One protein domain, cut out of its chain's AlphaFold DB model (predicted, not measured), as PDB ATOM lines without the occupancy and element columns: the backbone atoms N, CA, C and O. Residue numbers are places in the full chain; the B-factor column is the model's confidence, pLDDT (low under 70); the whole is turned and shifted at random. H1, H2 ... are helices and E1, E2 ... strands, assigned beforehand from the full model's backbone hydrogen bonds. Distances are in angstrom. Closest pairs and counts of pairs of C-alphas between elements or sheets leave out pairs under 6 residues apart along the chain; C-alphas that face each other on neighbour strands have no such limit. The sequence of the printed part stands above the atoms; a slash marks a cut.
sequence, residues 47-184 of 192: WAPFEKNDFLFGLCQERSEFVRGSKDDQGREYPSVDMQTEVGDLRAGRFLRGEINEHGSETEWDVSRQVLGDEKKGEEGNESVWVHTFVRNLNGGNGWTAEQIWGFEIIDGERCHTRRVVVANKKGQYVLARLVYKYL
ATOM      1  N   TRP A  47     -12.194  35.779 -31.827       93.44
ATOM      2  CA  TRP A  47     -11.802  34.976 -32.991       93.44
ATOM      3  C   TRP A  47     -10.638  33.997 -32.747       93.44
ATOM      4  O   TRP A  47     -10.156  33.350 -33.683       93.44
ATOM      5  N   ALA A  48     -10.194  33.832 -31.498       92.31
ATOM      6  CA  ALA A  48      -9.113  32.925 -31.168       92.31
ATOM      7  C   ALA A  48      -9.592  31.467 -31.284       92.31
ATOM      8  O   ALA A  48     -10.716  31.142 -30.886       92.31
ATOM      9  N   PRO A  49      -8.757  30.557 -31.819       92.81
ATOM     10  CA  PRO A  49      -9.105  29.149 -31.880       92.81
ATOM     11  C   PRO A  49      -9.196  28.562 -30.468       92.81
ATOM     12  O   PRO A  49      -8.271  28.671 -29.663       92.81
ATOM     13  N   PHE A  50     -10.301  27.881 -30.199       90.31
ATOM     14  CA  PHE A  50     -10.556  27.142 -28.976       90.31
ATOM     15  C   PHE A  50     -10.837  25.679 -29.316       90.31
ATOM     16  O   PHE A  50     -11.799  25.359 -30.016       90.31
ATOM     17  N   GLU A  51      -9.984  24.777 -28.841       92.62
ATOM     18  CA  GLU A  51     -10.155  23.344 -29.064       92.62
ATOM     19  C   GLU A  51     -11.035  22.717 -27.988       92.62
ATOM     20  O   GLU A  51     -10.861  22.940 -26.788       92.62
ATOM     21  N   LYS A  52     -11.971  21.883 -28.432       87.25
ATOM     22  CA  LYS A  52     -12.903  21.169 -27.572       87.25
ATOM     23  C   LYS A  52     -13.096  19.757 -28.099       87.25
ATOM     24  O   LYS A  52     -13.368  19.549 -29.279       87.25
ATOM     25  N   ASN A  53     -12.972  18.779 -27.208       86.44
ATOM     26  CA  ASN A  53     -13.378  17.416 -27.515       86.44
ATOM     27  C   ASN A  53     -14.869  17.267 -27.204       86.44
ATOM     28  O   ASN A  53     -15.269  17.281 -26.038       86.44
ATOM     29  N   ASP A  54     -15.680  17.177 -28.247       81.19
ATOM     30  CA  ASP A  54     -17.121  17.000 -28.143       81.19
ATOM     31  C   ASP A  54     -17.490  15.513 -28.233       81.19
ATOM     32  O   ASP A  54     -16.907  14.753 -29.006       81.19
ATOM     33  N   PHE A  55     -18.468  15.075 -27.443       75.69
ATOM     34  CA  PHE A  55     -18.864  13.666 -27.403       75.69
ATOM     35  C   PHE A  55     -19.471  13.171 -28.727       75.69
ATOM     36  O   PHE A  55     -19.229  12.031 -29.120       75.69
ATOM     37  N   LEU A  56     -20.250  14.008 -29.418       76.44
ATOM     38  CA  LEU A  56     -20.905  13.661 -30.684       76.44
ATOM     39  C   LEU A  56     -19.998  13.929 -31.883       76.44
ATOM     40  O   LEU A  56     -20.063  13.221 -32.889       76.44
ATOM     41  N   PHE A  57     -19.163  14.958 -31.776       81.19
ATOM     42  CA  PHE A  57     -18.416  15.503 -32.905       81.19
ATOM     43  C   PHE A  57     -16.910  15.235 -32.844       81.19
ATOM     44  O   PHE A  57     -16.204  15.497 -33.817       81.19
ATOM     45  N   GLY A  58     -16.409  14.658 -31.753       85.94
ATOM     46  CA  GLY A  58     -14.986  14.434 -31.525       85.94
ATOM     47  C   GLY A  58     -14.208  15.741 -31.363       85.94
ATOM     48  O   GLY A  58     -14.763  16.772 -30.979       85.94
ATOM     49  N   LEU A  59     -12.907  15.710 -31.667       90.94
ATOM     50  CA  LEU A  59     -12.044  16.877 -31.525       90.94
ATOM     51  C   LEU A  59     -12.406  17.945 -32.562       90.94
ATOM     52  O   LEU A  59     -12.266  17.734 -33.771       90.94
ATOM     53  N   CYS A  60     -12.850  19.097 -32.075       92.88
ATOM     54  CA  CYS A  60     -13.208  20.256 -32.875       92.88
ATOM     55  C   CYS A  60     -12.391  21.474 -32.445       92.88
ATOM     56  O   CYS A  60     -12.035  21.625 -31.277       92.88
ATOM     57  N   GLN A  61     -12.124  22.355 -33.400       93.88
ATOM     58  CA  GLN A  61     -11.623  23.698 -33.159       93.88
ATOM     59  C   GLN A  61     -12.737  24.684 -33.489       93.88
ATOM     60  O   GLN A  61     -13.276  24.666 -34.597       93.88
ATOM     61  N   GLU A  62     -13.080  25.524 -32.525       93.38
ATOM     62  CA  GLU A  62     -14.114  26.543 -32.631       93.38
ATOM     63  C   GLU A  62     -13.485  27.935 -32.575       93.38
ATOM     64  O   GLU A  62     -12.473  28.141 -31.911       93.38
ATOM     65  N   ARG A  63     -14.098  28.904 -33.242       94.69
ATOM     66  CA  ARG A  63     -13.816  30.335 -33.077       94.69
ATOM     67  C   ARG A  63     -15.108  31.117 -33.203       94.69
ATOM     68  O   ARG A  63     -16.068  30.656 -33.835       94.69
ATOM     69  N   SER A  64     -15.176  32.267 -32.554       93.81
ATOM     70  CA  SER A  64     -16.359  33.121 -32.584       93.81
ATOM     71  C   SER A  64     -15.964  34.586 -32.461       93.81
ATOM     72  O   SER A  64     -14.974  34.909 -31.810       93.81
ATOM     73  N   GLU A  65     -16.708  35.460 -33.123       91.44
ATOM     74  CA  GLU A  65     -16.487  36.905 -33.110       91.44
ATOM     75  C   GLU A  65     -17.806  37.652 -33.319       91.44
ATOM     76  O   GLU A  65     -18.799  37.095 -33.806       91.44
ATOM     77  N   PHE A  66     -17.795  38.937 -32.978       88.50
ATOM     78  CA  PHE A  66     -18.799  39.865 -33.469       88.50
ATOM     79  C   PHE A  66     -18.382  40.398 -34.829       88.50
ATOM     80  O   PHE A  66     -17.236  40.795 -35.018       88.50
ATOM     81  N   VAL A  67     -19.337  40.482 -35.745       89.06
ATOM     82  CA  VAL A  67     -19.123  41.079 -37.064       89.06
ATOM     83  C   VAL A  67     -20.092  42.224 -37.268       89.06
ATOM     84  O   VAL A  67     -21.273  42.125 -36.927       89.06
ATOM     85  N   ARG A  68     -19.577  43.328 -37.803       88.00
ATOM     86  CA  ARG A  68     -20.382  44.494 -38.159       88.00
ATOM     87  C   ARG A  68     -20.990  44.336 -39.550       88.00
ATOM     88  O   ARG A  68     -20.613  43.449 -40.324       88.00
ATOM     89  N   GLY A  69     -21.973  45.178 -39.832       85.25
ATOM     90  CA  GLY A  69     -22.713  45.169 -41.084       85.25
ATOM     91  C   GLY A  69     -22.195  46.172 -42.089       85.25
ATOM     92  O   GLY A  69     -21.678  47.221 -41.728       85.25
ATOM     93  N   SER A  70     -22.427  45.878 -43.360       86.88
ATOM     94  CA  SER A  70     -22.346  46.863 -44.434       86.88
ATOM     95  C   SER A  70     -23.688  46.946 -45.151       86.88
ATOM     96  O   SER A  70     -24.452  45.976 -45.178       86.88
ATOM     97  N   LYS A  71     -23.988  48.125 -45.695       88.38
ATOM     98  CA  LYS A  71     -25.184  48.347 -46.506       88.38
ATOM     99  C   LYS A  71     -24.908  47.963 -47.953       88.38
ATOM    100  O   LYS A  71     -23.854  48.302 -48.486       88.38
ATOM    101  N   ASP A  72     -25.873  47.308 -48.583       86.88
ATOM    102  CA  ASP A  72     -25.909  47.172 -50.034       86.88
ATOM    103  C   ASP A  72     -26.447  48.448 -50.710       86.88
ATOM    104  O   ASP A  72     -26.848  49.413 -50.050       86.88
ATOM    105  N   ASP A  73     -26.504  48.440 -52.044       88.75
ATOM    106  CA  ASP A  73     -27.006  49.562 -52.851       88.75
ATOM    107  C   ASP A  73     -28.485  49.907 -52.577       88.75
ATOM    108  O   ASP A  73     -28.952  50.991 -52.927       88.75
ATOM    109  N   GLN A  74     -29.238  48.990 -51.959       87.69
ATOM    110  CA  GLN A  74     -30.638  49.174 -51.571       87.69
ATOM    111  C   GLN A  74     -30.782  49.612 -50.103       87.69
ATOM    112  O   GLN A  74     -31.899  49.802 -49.621       87.69
ATOM    113  N   GLY A  75     -29.669  49.798 -49.387       87.25
ATOM    114  CA  GLY A  75     -29.636  50.185 -47.979       87.25
ATOM    115  C   GLY A  75     -29.889  49.039 -46.995       87.25
ATOM    116  O   GLY A  75     -29.950  49.306 -45.788       87.25
ATOM    117  N   ARG A  76     -30.016  47.793 -47.480       89.56
ATOM    118  CA  ARG A  76     -30.155  46.583 -46.655       89.56
ATOM    119  C   ARG A  76     -28.811  46.261 -46.019       89.56
ATOM    120  O   ARG A  76     -27.780  46.334 -46.678       89.56
ATOM    121  N   GLU A  77     -28.820  45.915 -44.737       91.44
ATOM    122  CA  GLU A  77     -27.599  45.619 -43.990       91.44
ATOM    123  C   GLU A  77     -27.348  44.114 -43.898       91.44
ATOM    124  O   GLU A  77     -28.227  43.341 -43.508       91.44
ATOM    125  N   TYR A  78     -26.117  43.715 -44.213       94.06
ATOM    126  CA  TYR A  78     -25.652  42.333 -44.141       94.06
ATOM    127  C   TYR A  78     -24.324  42.257 -43.380       94.06
ATOM    128  O   TYR A  78     -23.520  43.190 -43.472       94.06
ATOM    129  N   PRO A  79     -24.055  41.157 -42.655       94.00
ATOM    130  CA  PRO A  79     -22.785  40.967 -41.964       94.00
ATOM    131  C   PRO A  79     -21.625  40.963 -42.963       94.00
ATOM    132  O   PRO A  79     -21.643  40.225 -43.954       94.00
ATOM    133  N   SER A  80     -20.598  41.763 -42.682       92.38
ATOM    134  CA  SER A  80     -19.360  41.790 -43.461       92.38
ATOM    135  C   SER A  80     -18.470  40.620 -43.045       92.38
ATOM    136  O   SER A  80     -17.567  40.776 -42.226       92.38
ATOM    137  N   VAL A  81     -18.768  39.431 -43.572       91.31
ATOM    138  CA  VAL A  81     -18.062  38.184 -43.240       91.31
ATOM    139  C   VAL A  81     -17.357  37.587 -44.445       91.31
ATOM    140  O   VAL A  81     -17.959  37.384 -45.505       91.31
ATOM    141  N   ASP A  82     -16.096  37.226 -44.233       90.00
ATOM    142  CA  ASP A  82     -15.357  36.346 -45.125       90.00
ATOM    143  C   ASP A  82     -15.636  34.901 -44.727       90.00
ATOM    144  O   ASP A  82     -15.247  34.449 -43.646       90.00
ATOM    145  N   MET A  83     -16.325  34.176 -45.608       94.44
ATOM    146  CA  MET A  83     -16.691  32.788 -45.361       94.44
ATOM    147  C   MET A  83     -15.440  31.907 -45.281       94.44
ATOM    148  O   MET A  83     -14.586  31.918 -46.166       94.44
ATOM    149  N   GLN A  84     -15.349  31.124 -44.216       96.38
ATOM    150  CA  GLN A  84     -14.205  30.278 -43.885       96.38
ATOM    151  C   GLN A  84     -14.363  28.843 -44.404       96.38
ATOM    152  O   GLN A  84     -13.391  28.105 -44.569       96.38
ATOM    153  N   THR A  85     -15.603  28.418 -44.619       95.25
ATOM    154  CA  THR A  85     -15.975  27.130 -45.185       95.25
ATOM    155  C   THR A  85     -15.741  27.149 -46.690       95.25
ATOM    156  O   THR A  85     -16.396  27.869 -47.436       95.25
ATOM    157  N   GLU A  86     -14.812  26.315 -47.143       92.75
ATOM    158  CA  GLU A  86     -14.415  26.240 -48.547       92.75
ATOM    159  C   GLU A  86     -15.438  25.445 -49.368       92.75
ATOM    160  O   GLU A  86     -15.481  24.213 -49.342       92.75
ATOM    161  N   VAL A  87     -16.264  26.163 -50.125       93.94
ATOM    162  CA  VAL A  87     -17.232  25.598 -51.071       93.94
ATOM    163  C   VAL A  87     -17.181  26.376 -52.382       93.94
ATOM    164  O   VAL A  87     -17.034  27.594 -52.390       93.94
ATOM    165  N   GLY A  88     -17.302  25.671 -53.508       92.19
ATOM    166  CA  GLY A  88     -17.249  26.288 -54.841       92.19
ATOM    167  C   GLY A  88     -18.549  26.975 -55.277       92.19
ATOM    168  O   GLY A  88     -18.573  27.612 -56.326       92.19
ATOM    169  N   ASP A  89     -19.630  26.831 -54.506       94.31
ATOM    170  CA  ASP A  89     -20.935  27.418 -54.809       94.31
ATOM    171  C   ASP A  89     -21.152  28.712 -54.007       94.31
ATOM    172  O   ASP A  89     -21.295  28.692 -52.781       94.31
ATOM    173  N   LEU A  90     -21.244  29.842 -54.716       94.50
ATOM    174  CA  LEU A  90     -21.499  31.168 -54.140       94.50
ATOM    175  C   LEU A  90     -22.814  31.236 -53.354       94.50
ATOM    176  O   LEU A  90     -22.956  32.071 -52.457       94.50
ATOM    177  N   ARG A  91     -23.775  30.349 -53.648       95.94
ATOM    178  CA  ARG A  91     -25.042  30.246 -52.920       95.94
ATOM    179  C   ARG A  91     -24.826  30.061 -51.424       95.94
ATOM    180  O   ARG A  91     -25.604  30.601 -50.641       95.94
ATOM    181  N   ALA A  92     -23.800  29.316 -51.021       96.69
ATOM    182  CA  ALA A  92     -23.539  29.068 -49.612       96.69
ATOM    183  C   ALA A  92     -23.165  30.358 -48.866       96.69
ATOM    184  O   ALA A  92     -23.738  30.632 -47.815       96.69
ATOM    185  N   GLY A  93     -22.302  31.194 -49.453       96.50
ATOM    186  CA  GLY A  93     -21.932  32.494 -48.884       96.50
ATOM    187  C   GLY A  93     -23.108  33.468 -48.832       96.50
ATOM    188  O   GLY A  93     -23.348  34.090 -47.799       96.50
ATOM    189  N   ARG A  94     -23.910  33.539 -49.905       96.69
ATOM    190  CA  ARG A  94     -25.130  34.367 -49.933       96.69
ATOM    191  C   ARG A  94     -26.151  33.924 -48.881       96.69
ATOM    192  O   ARG A  94     -26.748  34.755 -48.201       96.69
ATOM    193  N   PHE A  95     -26.336  32.613 -48.716       97.62
ATOM    194  CA  PHE A  95     -27.205  32.064 -47.675       97.62
ATOM    195  C   PHE A  95     -26.686  32.383 -46.272       97.62
ATOM    196  O   PHE A  95     -27.476  32.797 -45.422       97.62
ATOM    197  N   LEU A  96     -25.382  32.198 -46.036       97.44
ATOM    198  CA  LEU A  96     -24.733  32.445 -44.749       97.44
ATOM    199  C   LEU A  96     -24.875  33.914 -44.335       97.44
ATOM    200  O   LEU A  96     -25.288  34.192 -43.213       97.44
ATOM    201  N   ARG A  97     -24.646  34.847 -45.270       96.44
ATOM    202  CA  ARG A  97     -24.858  36.288 -45.056       96.44
ATOM    203  C   ARG A  97     -26.321  36.689 -44.911       96.44
ATOM    204  O   ARG A  97     -26.594  37.809 -44.504       96.44
ATOM    205  N   GLY A  98     -27.266  35.801 -45.205       96.00
ATOM    206  CA  GLY A  98     -28.694  36.088 -45.110       96.00
ATOM    207  C   GLY A  98     -29.277  36.858 -46.291       96.00
ATOM    208  O   GLY A  98     -30.416  37.302 -46.206       96.00
ATOM    209  N   GLU A  99     -28.551  36.967 -47.404       96.06
ATOM    210  CA  GLU A  99     -29.068  37.560 -48.646       96.06
ATOM    211  C   GLU A  99     -30.176  36.708 -49.261       96.06
ATOM    212  O   GLU A  99     -31.104  37.236 -49.857       96.06
ATOM    213  N   ILE A 100     -30.083  35.384 -49.117       96.19
ATOM    214  CA  ILE A 100     -31.070  34.437 -49.638       96.19
ATOM    215  C   ILE A 100     -31.429  33.385 -48.598       96.19
ATOM    216  O   ILE A 100     -30.584  32.983 -47.802       96.19
ATOM    217  N   ASN A 101     -32.650  32.864 -48.625       91.94
ATOM    218  CA  ASN A 101     -33.034  31.683 -47.851       91.94
ATOM    219  C   ASN A 101     -32.520  30.373 -48.488       91.94
ATOM    220  O   ASN A 101     -31.871  30.358 -49.537       91.94
ATOM    221  N   GLU A 102     -32.827  29.240 -47.860       87.75
ATOM    222  CA  GLU A 102     -32.447  27.902 -48.318       87.75
ATOM    223  C   GLU A 102     -33.019  27.543 -49.698       87.75
ATOM    224  O   GLU A 102     -32.497  26.648 -50.358       87.75
ATOM    225  N   HIS A 103     -34.046  28.253 -50.169       90.44
ATOM    226  CA  HIS A 103     -34.663  28.093 -51.486       90.44
ATOM    227  C   HIS A 103     -34.114  29.070 -52.538       90.44
ATOM    228  O   HIS A 103     -34.466  28.955 -53.708       90.44
ATOM    229  N   GLY A 104     -33.220  29.986 -52.152       92.81
ATOM    230  CA  GLY A 104     -32.633  30.985 -53.044       92.81
ATOM    231  C   GLY A 104     -33.469  32.255 -53.216       92.81
ATOM    232  O   GLY A 104     -33.115  33.087 -54.044       92.81
ATOM    233  N   SER A 105     -34.561  32.417 -52.465       94.56
ATOM    234  CA  SER A 105     -35.325  33.670 -52.454       94.56
ATOM    235  C   SER A 105     -34.613  34.712 -51.602       94.56
ATOM    236  O   SER A 105     -34.099  34.362 -50.542       94.56
ATOM    237  N   GLU A 106     -34.627  35.969 -52.041       95.50
ATOM    238  CA  GLU A 106     -34.033  37.094 -51.314       95.50
ATOM    239  C   GLU A 106     -34.615  37.236 -49.899       95.50
ATOM    240  O   GLU A 106     -35.815  37.043 -49.680       95.50
ATOM    241  N   THR A 107     -33.757  37.578 -48.941       94.50
ATOM    242  CA  THR A 107     -34.104  37.821 -47.539       94.50
ATOM    243  C   THR A 107     -33.321  39.004 -46.970       94.50
ATOM    244  O   THR A 107     -32.339  39.469 -47.548       94.50
ATOM    245  N   GLU A 108     -33.759  39.485 -45.811       94.06
ATOM    246  CA  GLU A 108     -33.121  40.568 -45.070       94.06
ATOM    247  C   GLU A 108     -33.126  40.273 -43.567       94.06
ATOM    248  O   GLU A 108     -33.989  39.547 -43.061       94.06
ATOM    249  N   TRP A 109     -32.148  40.833 -42.856       93.06
ATOM    250  CA  TRP A 109     -32.089  40.783 -41.399       93.06
ATOM    251  C   TRP A 109     -32.916  41.914 -40.784       93.06
ATOM    252  O   TRP A 109     -32.907  43.047 -41.260       93.06
ATOM    253  N   ASP A 110     -33.567  41.634 -39.658       90.12
ATOM    254  CA  ASP A 110     -34.148  42.658 -38.798       90.12
ATOM    255  C   ASP A 110     -33.082  43.288 -37.890       90.12
ATOM    256  O   ASP A 110     -32.841  42.870 -36.750       90.12
ATOM    257  N   VAL A 111     -32.496  44.364 -38.402       84.94
ATOM    258  CA  VAL A 111     -31.510  45.199 -37.708       84.94
ATOM    259  C   VAL A 111     -32.133  46.266 -36.799       84.94
ATOM    260  O   VAL A 111     -31.444  47.092 -36.205       84.94
ATOM    261  N   SER A 112     -33.462  46.280 -36.636       73.19
ATOM    262  CA  SER A 112     -34.150  47.395 -35.975       73.19
ATOM    263  C   SER A 112     -33.802  47.591 -34.491       73.19
ATOM    264  O   SER A 112     -34.054  48.690 -33.980       73.19
ATOM    265  N   ARG A 113     -33.231  46.578 -33.815       62.59
ATOM    266  CA  ARG A 113     -32.968  46.531 -32.358       62.59
ATOM    267  C   ARG A 113     -31.591  45.947 -31.973       62.59
ATOM    268  O   ARG A 113     -31.466  45.386 -30.889       62.59
ATOM    269  N   GLN A 114     -30.590  45.995 -32.852       56.62
ATOM    270  CA  GLN A 114     -29.297  45.334 -32.627       56.62
ATOM    271  C   GLN A 114     -28.203  46.367 -32.316       56.62
ATOM    272  O   GLN A 114     -27.671  46.999 -33.218       56.62
ATOM    273  N   VAL A 115     -27.909  46.559 -31.031       49.94
ATOM    274  CA  VAL A 115     -26.861  47.452 -30.504       49.94
ATOM    275  C   VAL A 115     -26.061  46.681 -29.451       49.94
ATOM    276  O   VAL A 115     -26.634  45.843 -28.750       49.94
ATOM    277  N   LEU A 116     -24.743  46.897 -29.378       48.78
ATOM    278  CA  LEU A 116     -23.895  46.279 -28.354       48.78
ATOM    279  C   LEU A 116     -23.932  47.143 -27.084       48.78
ATOM    280  O   LEU A 116     -23.715  48.348 -27.139       48.78
ATOM    281  N   GLY A 117     -24.188  46.531 -25.925       52.81
ATOM    282  CA  GLY A 117     -24.221  47.248 -24.643       52.81
ATOM    283  C   GLY A 117     -25.374  48.259 -24.531       52.81
ATOM    284  O   GLY A 117     -26.501  47.956 -24.913       52.81
ATOM    285  N   ASP A 118     -25.083  49.447 -23.990       43.91
ATOM    286  CA  ASP A 118     -26.049  50.535 -23.743       43.91
ATOM    287  C   ASP A 118     -26.193  51.519 -24.930       43.91
ATOM    288  O   ASP A 118     -26.776  52.602 -24.789       43.91
ATOM    289  N   GLU A 119     -25.645  51.182 -26.102       47.34
ATOM    290  CA  GLU A 119     -25.646  52.039 -27.292       47.34
ATOM    291  C   GLU A 119     -27.081  52.371 -27.749       47.34
ATOM    292  O   GLU A 119     -27.921  51.498 -27.979       47.34
ATOM    293  N   LYS A 120     -27.391  53.666 -27.900       44.62
ATOM    294  CA  LYS A 120     -28.686  54.121 -28.423       44.62
ATOM    295  C   LYS A 120     -28.657  54.138 -29.946       44.62
ATOM    296  O   LYS A 120     -27.755  54.685 -30.578       44.62
ATOM    297  N   LYS A 121     -29.700  53.587 -30.561       42.72
ATOM    298  CA  LYS A 121     -29.917  53.673 -32.009       42.72
ATOM    299  C   LYS A 121     -29.982  55.146 -32.448       42.72
ATOM    300  O   LYS A 121     -30.815  55.887 -31.929       42.72
ATOM    301  N   GLY A 122     -29.161  55.542 -33.425       47.38
ATOM    302  CA  GLY A 122     -29.202  56.879 -34.039       47.38
ATOM    303  C   GLY A 122     -27.975  57.768 -33.815       47.38
ATOM    304  O   GLY A 122     -27.969  58.889 -34.313       47.38
ATOM    305  N   GLU A 123     -26.949  57.293 -33.111       46.91
ATOM    306  CA  GLU A 123     -25.630  57.937 -33.103       46.91
ATOM    307  C   GLU A 123     -24.828  57.489 -34.341       46.91
ATOM    308  O   GLU A 123     -24.883  56.319 -34.736       46.91
ATOM    309  N   GLU A 124     -24.138  58.426 -35.005       37.69
ATOM    310  CA  GLU A 124     -23.250  58.124 -36.137       37.69
ATOM    311  C   GLU A 124     -22.225  57.055 -35.721       37.69
ATOM    312  O   GLU A 124     -21.458  57.263 -34.786       37.69
ATOM    313  N   GLY A 125     -22.219  55.910 -36.415       49.22
ATOM    314  CA  GLY A 125     -21.286  54.801 -36.164       49.22
ATOM    315  C   GLY A 125     -21.880  53.549 -35.507       49.22
ATOM    316  O   GLY A 125     -21.178  52.545 -35.408       49.22
ATOM    317  N   ASN A 126     -23.163  53.544 -35.118       56.47
ATOM    318  CA  ASN A 126     -23.823  52.347 -34.569       56.47
ATOM    319  C   ASN A 126     -24.274  51.378 -35.674       56.47
ATOM    320  O   ASN A 126     -25.455  51.278 -36.006       56.47
ATOM    321  N   GLU A 127     -23.307  50.671 -36.256       63.59
ATOM    322  CA  GLU A 127     -23.532  49.571 -37.196       63.59
ATOM    323  C   GLU A 127     -24.136  48.348 -36.494       63.59
ATOM    324  O   GLU A 127     -23.742  47.991 -35.377       63.59
ATOM    325  N   SER A 128     -25.050  47.664 -37.182       80.12
ATOM    326  CA  SER A 128     -25.638  46.401 -36.728       80.12
ATOM    327  C   SER A 128     -24.568  45.332 -36.484       80.12
ATOM    328  O   SER A 128     -23.503  45.341 -37.107       80.12
ATOM    329  N   VAL A 129     -24.838  44.403 -35.565       84.19
ATOM    330  CA  VAL A 129     -23.858  43.409 -35.094       84.19
ATOM    331  C   VAL A 129     -24.416  42.005 -35.182       84.19
ATOM    332  O   VAL A 129     -25.417  41.706 -34.546       84.19
ATOM    333  N   TRP A 130     -23.712  41.100 -35.845       90.50
ATOM    334  CA  TRP A 130     -24.024  39.675 -35.868       90.50
ATOM    335  C   TRP A 130     -22.988  38.890 -35.074       90.50
ATOM    336  O   TRP A 130     -21.890  39.375 -34.797       90.50
ATOM    337  N   VAL A 131     -23.332  37.649 -34.732       91.44
ATOM    338  CA  VAL A 131     -22.354  36.681 -34.227       91.44
ATOM    339  C   VAL A 131     -21.923  35.798 -35.384       91.44
ATOM    340  O   VAL A 131     -22.768  35.197 -36.051       91.44
ATOM    341  N   HIS A 132     -20.616  35.702 -35.591       95.19
ATOM    342  CA  HIS A 132     -20.000  34.776 -36.527       95.19
ATOM    343  C   HIS A 132     -19.328  33.653 -35.747       95.19
ATOM    344  O   HIS A 132     -18.556  33.896 -34.822       95.19
ATOM    345  N   THR A 133     -19.640  32.406 -36.095       95.06
ATOM    346  CA  THR A 133     -18.998  31.232 -35.495       95.06
ATOM    347  C   THR A 133     -18.498  30.297 -36.580       95.06
ATOM    348  O   THR A 133     -19.174  30.081 -37.585       95.06
ATOM    349  N   PHE A 134     -17.328  29.709 -36.360       96.69
ATOM    350  CA  PHE A 134     -16.760  28.710 -37.251       96.69
ATOM    351  C   PHE A 134     -16.228  27.539 -36.444       96.69
ATOM    352  O   PHE A 134     -15.440  27.714 -35.514       96.69
ATOM    353  N   VAL A 135     -16.640  26.339 -36.836       94.81
ATOM    354  CA  VAL A 135     -16.206  25.078 -36.249       94.81
ATOM    355  C   VAL A 135     -15.561  24.233 -37.332       94.81
ATOM    356  O   VAL A 135     -16.130  24.049 -38.406       94.81
ATOM    357  N   ARG A 136     -14.390  23.676 -37.035       94.50
ATOM    358  CA  ARG A 136     -13.708  22.681 -37.862       94.50
ATOM    359  C   ARG A 136     -13.494  21.412 -37.053       94.50
ATOM    360  O   ARG A 136     -12.871  21.440 -35.995       94.50
ATOM    361  N   ASN A 137     -13.921  20.283 -37.603       93.81
ATOM    362  CA  ASN A 137     -13.538  18.980 -37.084       93.81
ATOM    363  C   ASN A 137     -12.061  18.679 -37.406       93.81
ATOM    364  O   ASN A 137     -11.631  18.805 -38.557       93.81
ATOM    365  N   LEU A 138     -11.298  18.272 -36.390       89.25
ATOM    366  CA  LEU A 138      -9.869  17.955 -36.493       89.25
ATOM    367  C   LEU A 138      -9.589  16.450 -36.632       89.25
ATOM    368  O   LEU A 138      -8.449  16.059 -36.884       89.25
ATOM    369  N   ASN A 139     -10.608  15.596 -36.520       80.75
ATOM    370  CA  ASN A 139     -10.428  14.154 -36.659       80.75
ATOM    371  C   ASN A 139     -10.115  13.772 -38.124       80.75
ATOM    372  O   ASN A 139     -10.693  14.285 -39.086       80.75
ATOM    373  N   GLY A 140      -9.133  12.881 -38.298       66.50
ATOM    374  CA  GLY A 140      -8.547  12.532 -39.597       66.50
ATOM    375  C   GLY A 140      -9.540  12.002 -40.648       66.50
ATOM    376  O   GLY A 140     -10.574  11.420 -40.336       66.50
ATOM    377  N   GLY A 141      -9.196  12.194 -41.930       66.94
ATOM    378  CA  GLY A 141      -9.895  11.646 -43.106       66.94
ATOM    379  C   GLY A 141     -11.223  12.322 -43.481       66.94
ATOM    380  O   GLY A 141     -11.334  12.866 -44.576       66.94
ATOM    381  N   ASN A 142     -12.191  12.361 -42.560       73.38
ATOM    382  CA  ASN A 142     -13.598  12.721 -42.817       73.38
ATOM    383  C   ASN A 142     -14.025  14.037 -42.145       73.38
ATOM    384  O   ASN A 142     -15.137  14.155 -41.632       73.38
ATOM    385  N   GLY A 143     -13.127  15.022 -42.125       87.50
ATOM    386  CA  GLY A 143     -13.410  16.313 -41.502       87.50
ATOM    387  C   GLY A 143     -14.532  17.083 -42.204       87.50
ATOM    388  O   GLY A 143     -14.822  16.893 -43.391       87.50
ATOM    389  N   TRP A 144     -15.131  17.986 -41.447       93.81
ATOM    390  CA  TRP A 144     -16.191  18.885 -41.871       93.81
ATOM    391  C   TRP A 144     -16.010  20.243 -41.192       93.81
ATOM    392  O   TRP A 144     -15.301  20.355 -40.185       93.81
ATOM    393  N   THR A 145     -16.636  21.269 -41.755       96.06
ATOM    394  CA  THR A 145     -16.790  22.582 -41.128       96.06
ATOM    395  C   THR A 145     -18.263  22.877 -40.902       96.06
ATOM    396  O   THR A 145     -19.106  22.402 -41.661       96.06
ATOM    397  N   ALA A 146     -18.575  23.626 -39.849       95.94
ATOM    398  CA  ALA A 146     -19.878  24.242 -39.647       95.94
ATOM    399  C   ALA A 146     -19.661  25.720 -39.348       95.94
ATOM    400  O   ALA A 146     -18.994  26.075 -38.378       95.94
ATOM    401  N   GLU A 147     -20.221  26.575 -40.187       97.75
ATOM    402  CA  GLU A 147     -20.078  28.018 -40.091       97.75
ATOM    403  C   GLU A 147     -21.443  28.657 -39.965       97.75
ATOM    404  O   GLU A 147     -22.385  28.247 -40.648       97.75
ATOM    405  N   GLN A 148     -21.560  29.614 -39.050       97.31
ATOM    406  CA  GLN A 148     -22.842  30.187 -38.691       97.31
ATOM    407  C   GLN A 148     -22.790  31.697 -38.583       97.31
ATOM    408  O   GLN A 148     -21.855  32.246 -38.001       97.31
ATOM    409  N   ILE A 149     -23.875  32.322 -39.028       96.88
ATOM    410  CA  ILE A 149     -24.218  33.706 -38.717       96.88
ATOM    411  C   ILE A 149     -25.496  33.723 -37.908       96.88
ATOM    412  O   ILE A 149     -26.490  33.085 -38.276       96.88
ATOM    413  N   TRP A 150     -25.462  34.454 -36.799       93.00
ATOM    414  CA  TRP A 150     -26.613  34.631 -35.935       93.00
ATOM    415  C   TRP A 150     -27.096  36.074 -35.958       93.00
ATOM    416  O   TRP A 150     -26.304  37.012 -35.871       93.00
ATOM    417  N   GLY A 151     -28.410  36.240 -36.008       90.62
ATOM    418  CA  GLY A 151     -29.056  37.544 -36.010       90.62
ATOM    419  C   GLY A 151     -30.549  37.415 -35.752       90.62
ATOM    420  O   GLY A 151     -30.995  36.474 -35.088       90.62
ATOM    421  N   PHE A 152     -31.320  38.366 -36.265       89.31
ATOM    422  CA  PHE A 152     -32.772  38.371 -36.131       89.31
ATOM    423  C   PHE A 152     -33.449  38.532 -37.483       89.31
ATOM    424  O   PHE A 152     -32.992  39.306 -38.313       89.31
ATOM    425  N   GLU A 153     -34.549  37.827 -37.701       90.00
ATOM    426  CA  GLU A 153     -35.341  37.912 -38.930       90.00
ATOM    427  C   GLU A 153     -36.824  38.037 -38.569       90.00
ATOM    428  O   GLU A 153     -37.270  37.473 -37.564       90.00
ATOM    429  N   ILE A 154     -37.595  38.752 -39.391       89.06
ATOM    430  CA  ILE A 154     -39.059  38.733 -39.302       89.06
ATOM    431  C   ILE A 154     -39.573  37.523 -40.081       89.06
ATOM    432  O   ILE A 154     -39.362  37.412 -41.287       89.06
ATOM    433  N   ILE A 155     -40.248  36.606 -39.394       86.12
ATOM    434  CA  ILE A 155     -40.832  35.395 -39.980       86.12
ATOM    435  C   ILE A 155     -42.287  35.335 -39.539       86.12
ATOM    436  O   ILE A 155     -42.569  35.351 -38.344       86.12
ATOM    437  N   ASP A 156     -43.208  35.304 -40.502       88.62
ATOM    438  CA  ASP A 156     -44.656  35.330 -40.255       88.62
ATOM    439  C   ASP A 156     -45.099  36.498 -39.347       88.62
ATOM    440  O   ASP A 156     -45.996  36.364 -38.518       88.62
ATOM    441  N   GLY A 157     -44.442  37.657 -39.481       87.94
ATOM    442  CA  GLY A 157     -44.709  38.854 -38.673       87.94
ATOM    443  C   GLY A 157     -44.057  38.859 -37.284       87.94
ATOM    444  O   GLY A 157     -44.182  39.847 -36.563       87.94
ATOM    445  N   GLU A 158     -43.326  37.807 -36.912       84.25
ATOM    446  CA  GLU A 158     -42.663  37.687 -35.614       84.25
ATOM    447  C   GLU A 158     -41.144  37.831 -35.734       84.25
ATOM    448  O   GLU A 158     -40.504  37.224 -36.594       84.25
ATOM    449  N   ARG A 159     -40.543  38.596 -34.819       83.69
ATOM    450  CA  ARG A 159     -39.086  38.725 -34.722       83.69
ATOM    451  C   ARG A 159     -38.494  37.474 -34.077       83.69
ATOM    452  O   ARG A 159     -38.662  37.247 -32.880       83.69
ATOM    453  N   CYS A 160     -37.767  36.696 -34.864       84.38
ATOM    454  CA  CYS A 160     -37.137  35.456 -34.434       84.38
ATOM    455  C   CYS A 160     -35.626  35.640 -34.316       84.38
ATOM    456  O   CYS A 160     -35.024  36.298 -35.163       84.38
ATOM    457  N   HIS A 161     -35.003  35.019 -33.314       85.62
ATOM    458  CA  HIS A 161     -33.562  34.802 -33.352       85.62
ATOM    459  C   HIS A 161     -33.272  33.677 -34.343       85.62
ATOM    460  O   HIS A 161     -33.887  32.610 -34.259       85.62
ATOM    461  N   THR A 162     -32.356  33.894 -35.279       90.12
ATOM    462  CA  THR A 162     -32.057  32.899 -36.305       90.12
ATOM    463  C   THR A 162     -30.570  32.645 -36.444       90.12
ATOM    464  O   THR A 162     -29.739  33.534 -36.251       90.12
ATOM    465  N   ARG A 163     -30.242  31.393 -36.774       93.50
ATOM    466  CA  ARG A 163     -28.885  30.948 -37.092       93.50
ATOM    467  C   ARG A 163     -28.888  30.351 -38.486       93.50
ATOM    468  O   ARG A 163     -29.575  29.358 -38.736       93.50
ATOM    469  N   ARG A 164     -28.129  30.952 -39.392       96.44
ATOM    470  CA  ARG A 164     -27.890  30.425 -40.738       96.44
ATOM    471  C   ARG A 164     -26.595  29.646 -40.704       96.44
ATOM    472  O   ARG A 164     -25.578  30.205 -40.321       96.44
ATOM    473  N   VAL A 165     -26.661  28.368 -41.054       96.75
ATOM    474  CA  VAL A 165     -25.571  27.404 -40.907       96.75
ATOM    475  C   VAL A 165     -25.228  26.806 -42.260       96.75
ATOM    476  O   VAL A 165     -26.096  26.251 -42.938       96.75
ATOM    477  N   VAL A 166     -23.952  26.873 -42.623       97.75
ATOM    478  CA  VAL A 166     -23.382  26.091 -43.718       97.75
ATOM    479  C   VAL A 166     -22.521  24.997 -43.113       97.75
ATOM    480  O   VAL A 166     -21.569  25.286 -42.393       97.75
ATOM    481  N   VAL A 167     -22.844  23.740 -43.415       96.12
ATOM    482  CA  VAL A 167     -21.990  22.598 -43.068       96.12
ATOM    483  C   VAL A 167     -21.414  22.025 -44.345       96.12
ATOM    484  O   VAL A 167     -22.182  21.694 -45.244       96.12
ATOM    485  N   ALA A 168     -20.094  21.873 -44.428       96.12
ATOM    486  CA  ALA A 168     -19.436  21.294 -45.594       96.12
ATOM    487  C   ALA A 168     -18.447  20.197 -45.209       96.12
ATOM    488  O   ALA A 168     -17.823  20.238 -44.150       96.12
ATOM    489  N   ASN A 169     -18.279  19.214 -46.089       93.69
ATOM    490  CA  ASN A 169     -17.215  18.223 -45.977       93.69
ATOM    491  C   ASN A 169     -15.984  18.631 -46.804       93.69
ATOM    492  O   ASN A 169     -16.035  19.536 -47.634       93.69
ATOM    493  N   LYS A 170     -14.875  17.899 -46.647       89.12
ATOM    494  CA  LYS A 170     -13.628  18.134 -47.408       89.12
ATOM    495  C   LYS A 170     -13.746  17.996 -48.934       89.12
ATOM    496  O   LYS A 170     -12.805  18.341 -49.638       89.12
ATOM    497  N   LYS A 171     -14.852  17.459 -49.457       90.25
ATOM    498  CA  LYS A 171     -15.110  17.350 -50.903       90.25
ATOM    499  C   LYS A 171     -15.860  18.572 -51.451       90.25
ATOM    500  O   LYS A 171     -16.235  18.559 -52.619       90.25
ATOM    501  N   GLY A 172     -16.136  19.577 -50.616       90.19
ATOM    502  CA  GLY A 172     -16.921  20.758 -50.981       90.19
ATOM    503  C   GLY A 172     -18.427  20.493 -51.088       90.19
ATOM    504  O   GLY A 172     -19.168  21.360 -51.543       90.19
ATOM    505  N   GLN A 173     -18.900  19.309 -50.682       94.69
ATOM    506  CA  GLN A 173     -20.334  19.038 -50.581       94.69
ATOM    507  C   GLN A 173     -20.851  19.680 -49.300       94.69
ATOM    508  O   GLN A 173     -20.246  19.494 -48.240       94.69
ATOM    509  N   TYR A 174     -21.969  20.394 -49.389       96.62
ATOM    510  CA  TYR A 174     -22.487  21.168 -48.274       96.62
ATOM    511  C   TYR A 174     -23.999  21.040 -48.112       96.62
ATOM    512  O   TYR A 174     -24.722  20.660 -49.035       96.62
ATOM    513  N   VAL A 175     -24.466  21.381 -46.916       96.25
ATOM    514  CA  VAL A 175     -25.878  21.539 -46.577       96.25
ATOM    515  C   VAL A 175     -26.107  22.913 -45.960       96.25
ATOM    516  O   VAL A 175     -25.239  23.453 -45.270       96.25
ATOM    517  N   LEU A 176     -27.287  23.470 -46.226       96.06
ATOM    518  CA  LEU A 176     -27.762  24.720 -45.642       96.06
ATOM    519  C   LEU A 176     -28.803  24.385 -44.579       96.06
ATOM    520  O   LEU A 176     -29.743  23.635 -44.851       96.06
ATOM    521  N   ALA A 177     -28.653  24.945 -43.387       92.69
ATOM    522  CA  ALA A 177     -29.643  24.838 -42.328       92.69
ATOM    523  C   ALA A 177     -29.949  26.223 -41.760       92.69
ATOM    524  O   ALA A 177     -29.057  27.051 -41.585       92.69
ATOM    525  N   ARG A 178     -31.223  26.477 -41.463       92.25
ATOM    526  CA  ARG A 178     -31.685  27.694 -40.794       92.25
ATOM    527  C   ARG A 178     -32.405  27.289 -39.519       92.25
ATOM    528  O   ARG A 178     -33.450  26.645 -39.577       92.25
ATOM    529  N   LEU A 179     -31.826  27.632 -38.376       87.69
ATOM    530  CA  LEU A 179     -32.442  27.425 -37.074       87.69
ATOM    531  C   LEU A 179     -33.213  28.693 -36.728       87.69
ATOM    532  O   LEU A 179     -32.669  29.791 -36.833       87.69
ATOM    533  N   VAL A 180     -34.478  28.535 -36.350       83.19
ATOM    534  CA  VAL A 180     -35.389  29.643 -36.061       83.19
ATOM    535  C   VAL A 180     -35.928  29.477 -34.655       83.19
ATOM    536  O   VAL A 180     -36.534  28.457 -34.329       83.19
ATOM    537  N   TYR A 181     -35.730  30.504 -33.842       78.06
ATOM    538  CA  TYR A 181     -36.101  30.510 -32.443       78.06
ATOM    539  C   TYR A 181     -37.018  31.696 -32.156       78.06
ATOM    540  O   TYR A 181     -36.647  32.859 -32.331       78.06
ATOM    541  N   LYS A 182     -38.238  31.385 -31.722       76.81
ATOM    542  CA  LYS A 182     -39.262  32.372 -31.372       76.81
ATOM    543  C   LYS A 182     -39.177  32.707 -29.894       76.81
ATOM    544  O   LYS A 182     -39.166  31.797 -29.073       76.81
ATOM    545  N   TYR A 183     -39.168  33.995 -29.553       68.31
ATOM    546  CA  TYR A 183     -39.271  34.408 -28.157       68.31
ATOM    547  C   TYR A 183     -40.699  34.162 -27.665       68.31
ATOM    548  O   TYR A 183     -41.652  34.704 -28.219       68.31
ATOM    549  N   LEU A 184     -40.851  33.353 -26.622       60.44
ATOM    550  CA  LEU A 184     -42.124  33.232 -25.927       60.44
ATOM    551  C   LEU A 184     -42.177  34.339 -24.880       60.44
ATOM    552  O   LEU A 184     -41.364  34.351 -23.958       60.44
TER     553      LEU A 184
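AT A GLANCE: This is residues 47 to 184 of the 192 residues of an uncharacterized protein of Aspergillus mulundensis (UniProt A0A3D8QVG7). One twisted sheet of seven strands curls round a short helix, H1, whose residues 91 to 96 sit in the curl. The sheet is branched and antiparallel throughout, with E1 at one end of it and a loose loop, residues 97 to 128, between H1 and E4. The printed part has 138 residues, with E1, E2, E3, H1, E4, E5, E6 and E7 in chain order, and is mostly strand. It is compact, with a radius of gyration of the C-alphas of 15.8 A, and spans 49 by 33 by 32 A, only just elongated.

IN THESE COORDINATES: The longest strand, E2, is residues 58 to 71, 38.5 A, from C-alpha 58 at (-14.986, 14.434, -31.525); it bends by 53 degrees at residue 68. E1 is residues 50 to 54 and E3 77 to 79. E4 is residues 129 to 137, 26.6 A; E5 144 to 155, 29.7 A, with a bend of 75 degrees at residue 152; E6 158 to 169, 33.7 A. E7 is residues 174 to 182, 26.3 A, ending at C-alpha 182 at (-39.262, 32.372, -31.372). H1 is residues 90 to 96.

HOW THE PARTS SIT: E2 has three antiparallel neighbours in staggered pairing: E1 with N 52 and O 60 at 2.9 A, E4 with N 63 and O 134 at 2.9 A, and E3 with N 70 and O 78 at 2.9 A. E1 and E4 lie on opposite sides of E2. E1 E2 E3 and E4 E5 E6 E7 are meanders, each strand the antiparallel neighbour of the one before. Within hydrogen-bond range are N 133 and O 148 of the neighbours E4 and E5, at 2.9 A, N 149 and O 164 of the neighbours E5 and E6, at 3.0 A, and N 165 and O 177 of the neighbours E6 and E7, at 2.8 A. H1 is on the sheet; its closest C-alphas with E6 are Leu 96 and Arg 164, 5.5 A. Every O i to N i+4 pair in H1 is within hydrogen-bond range. E1 and E7 are apart.

THE WHOLE: The C-alphas farthest apart, Gly 122 and Gly 141, are 50.0 A apart. The printed part has no cut; the link from H1 to E4 is long, with 32 residues. Mean pLDDT of the printed part is 85.7; residues 113 to 127, 140 to 141 and 183 to 184 are under 70.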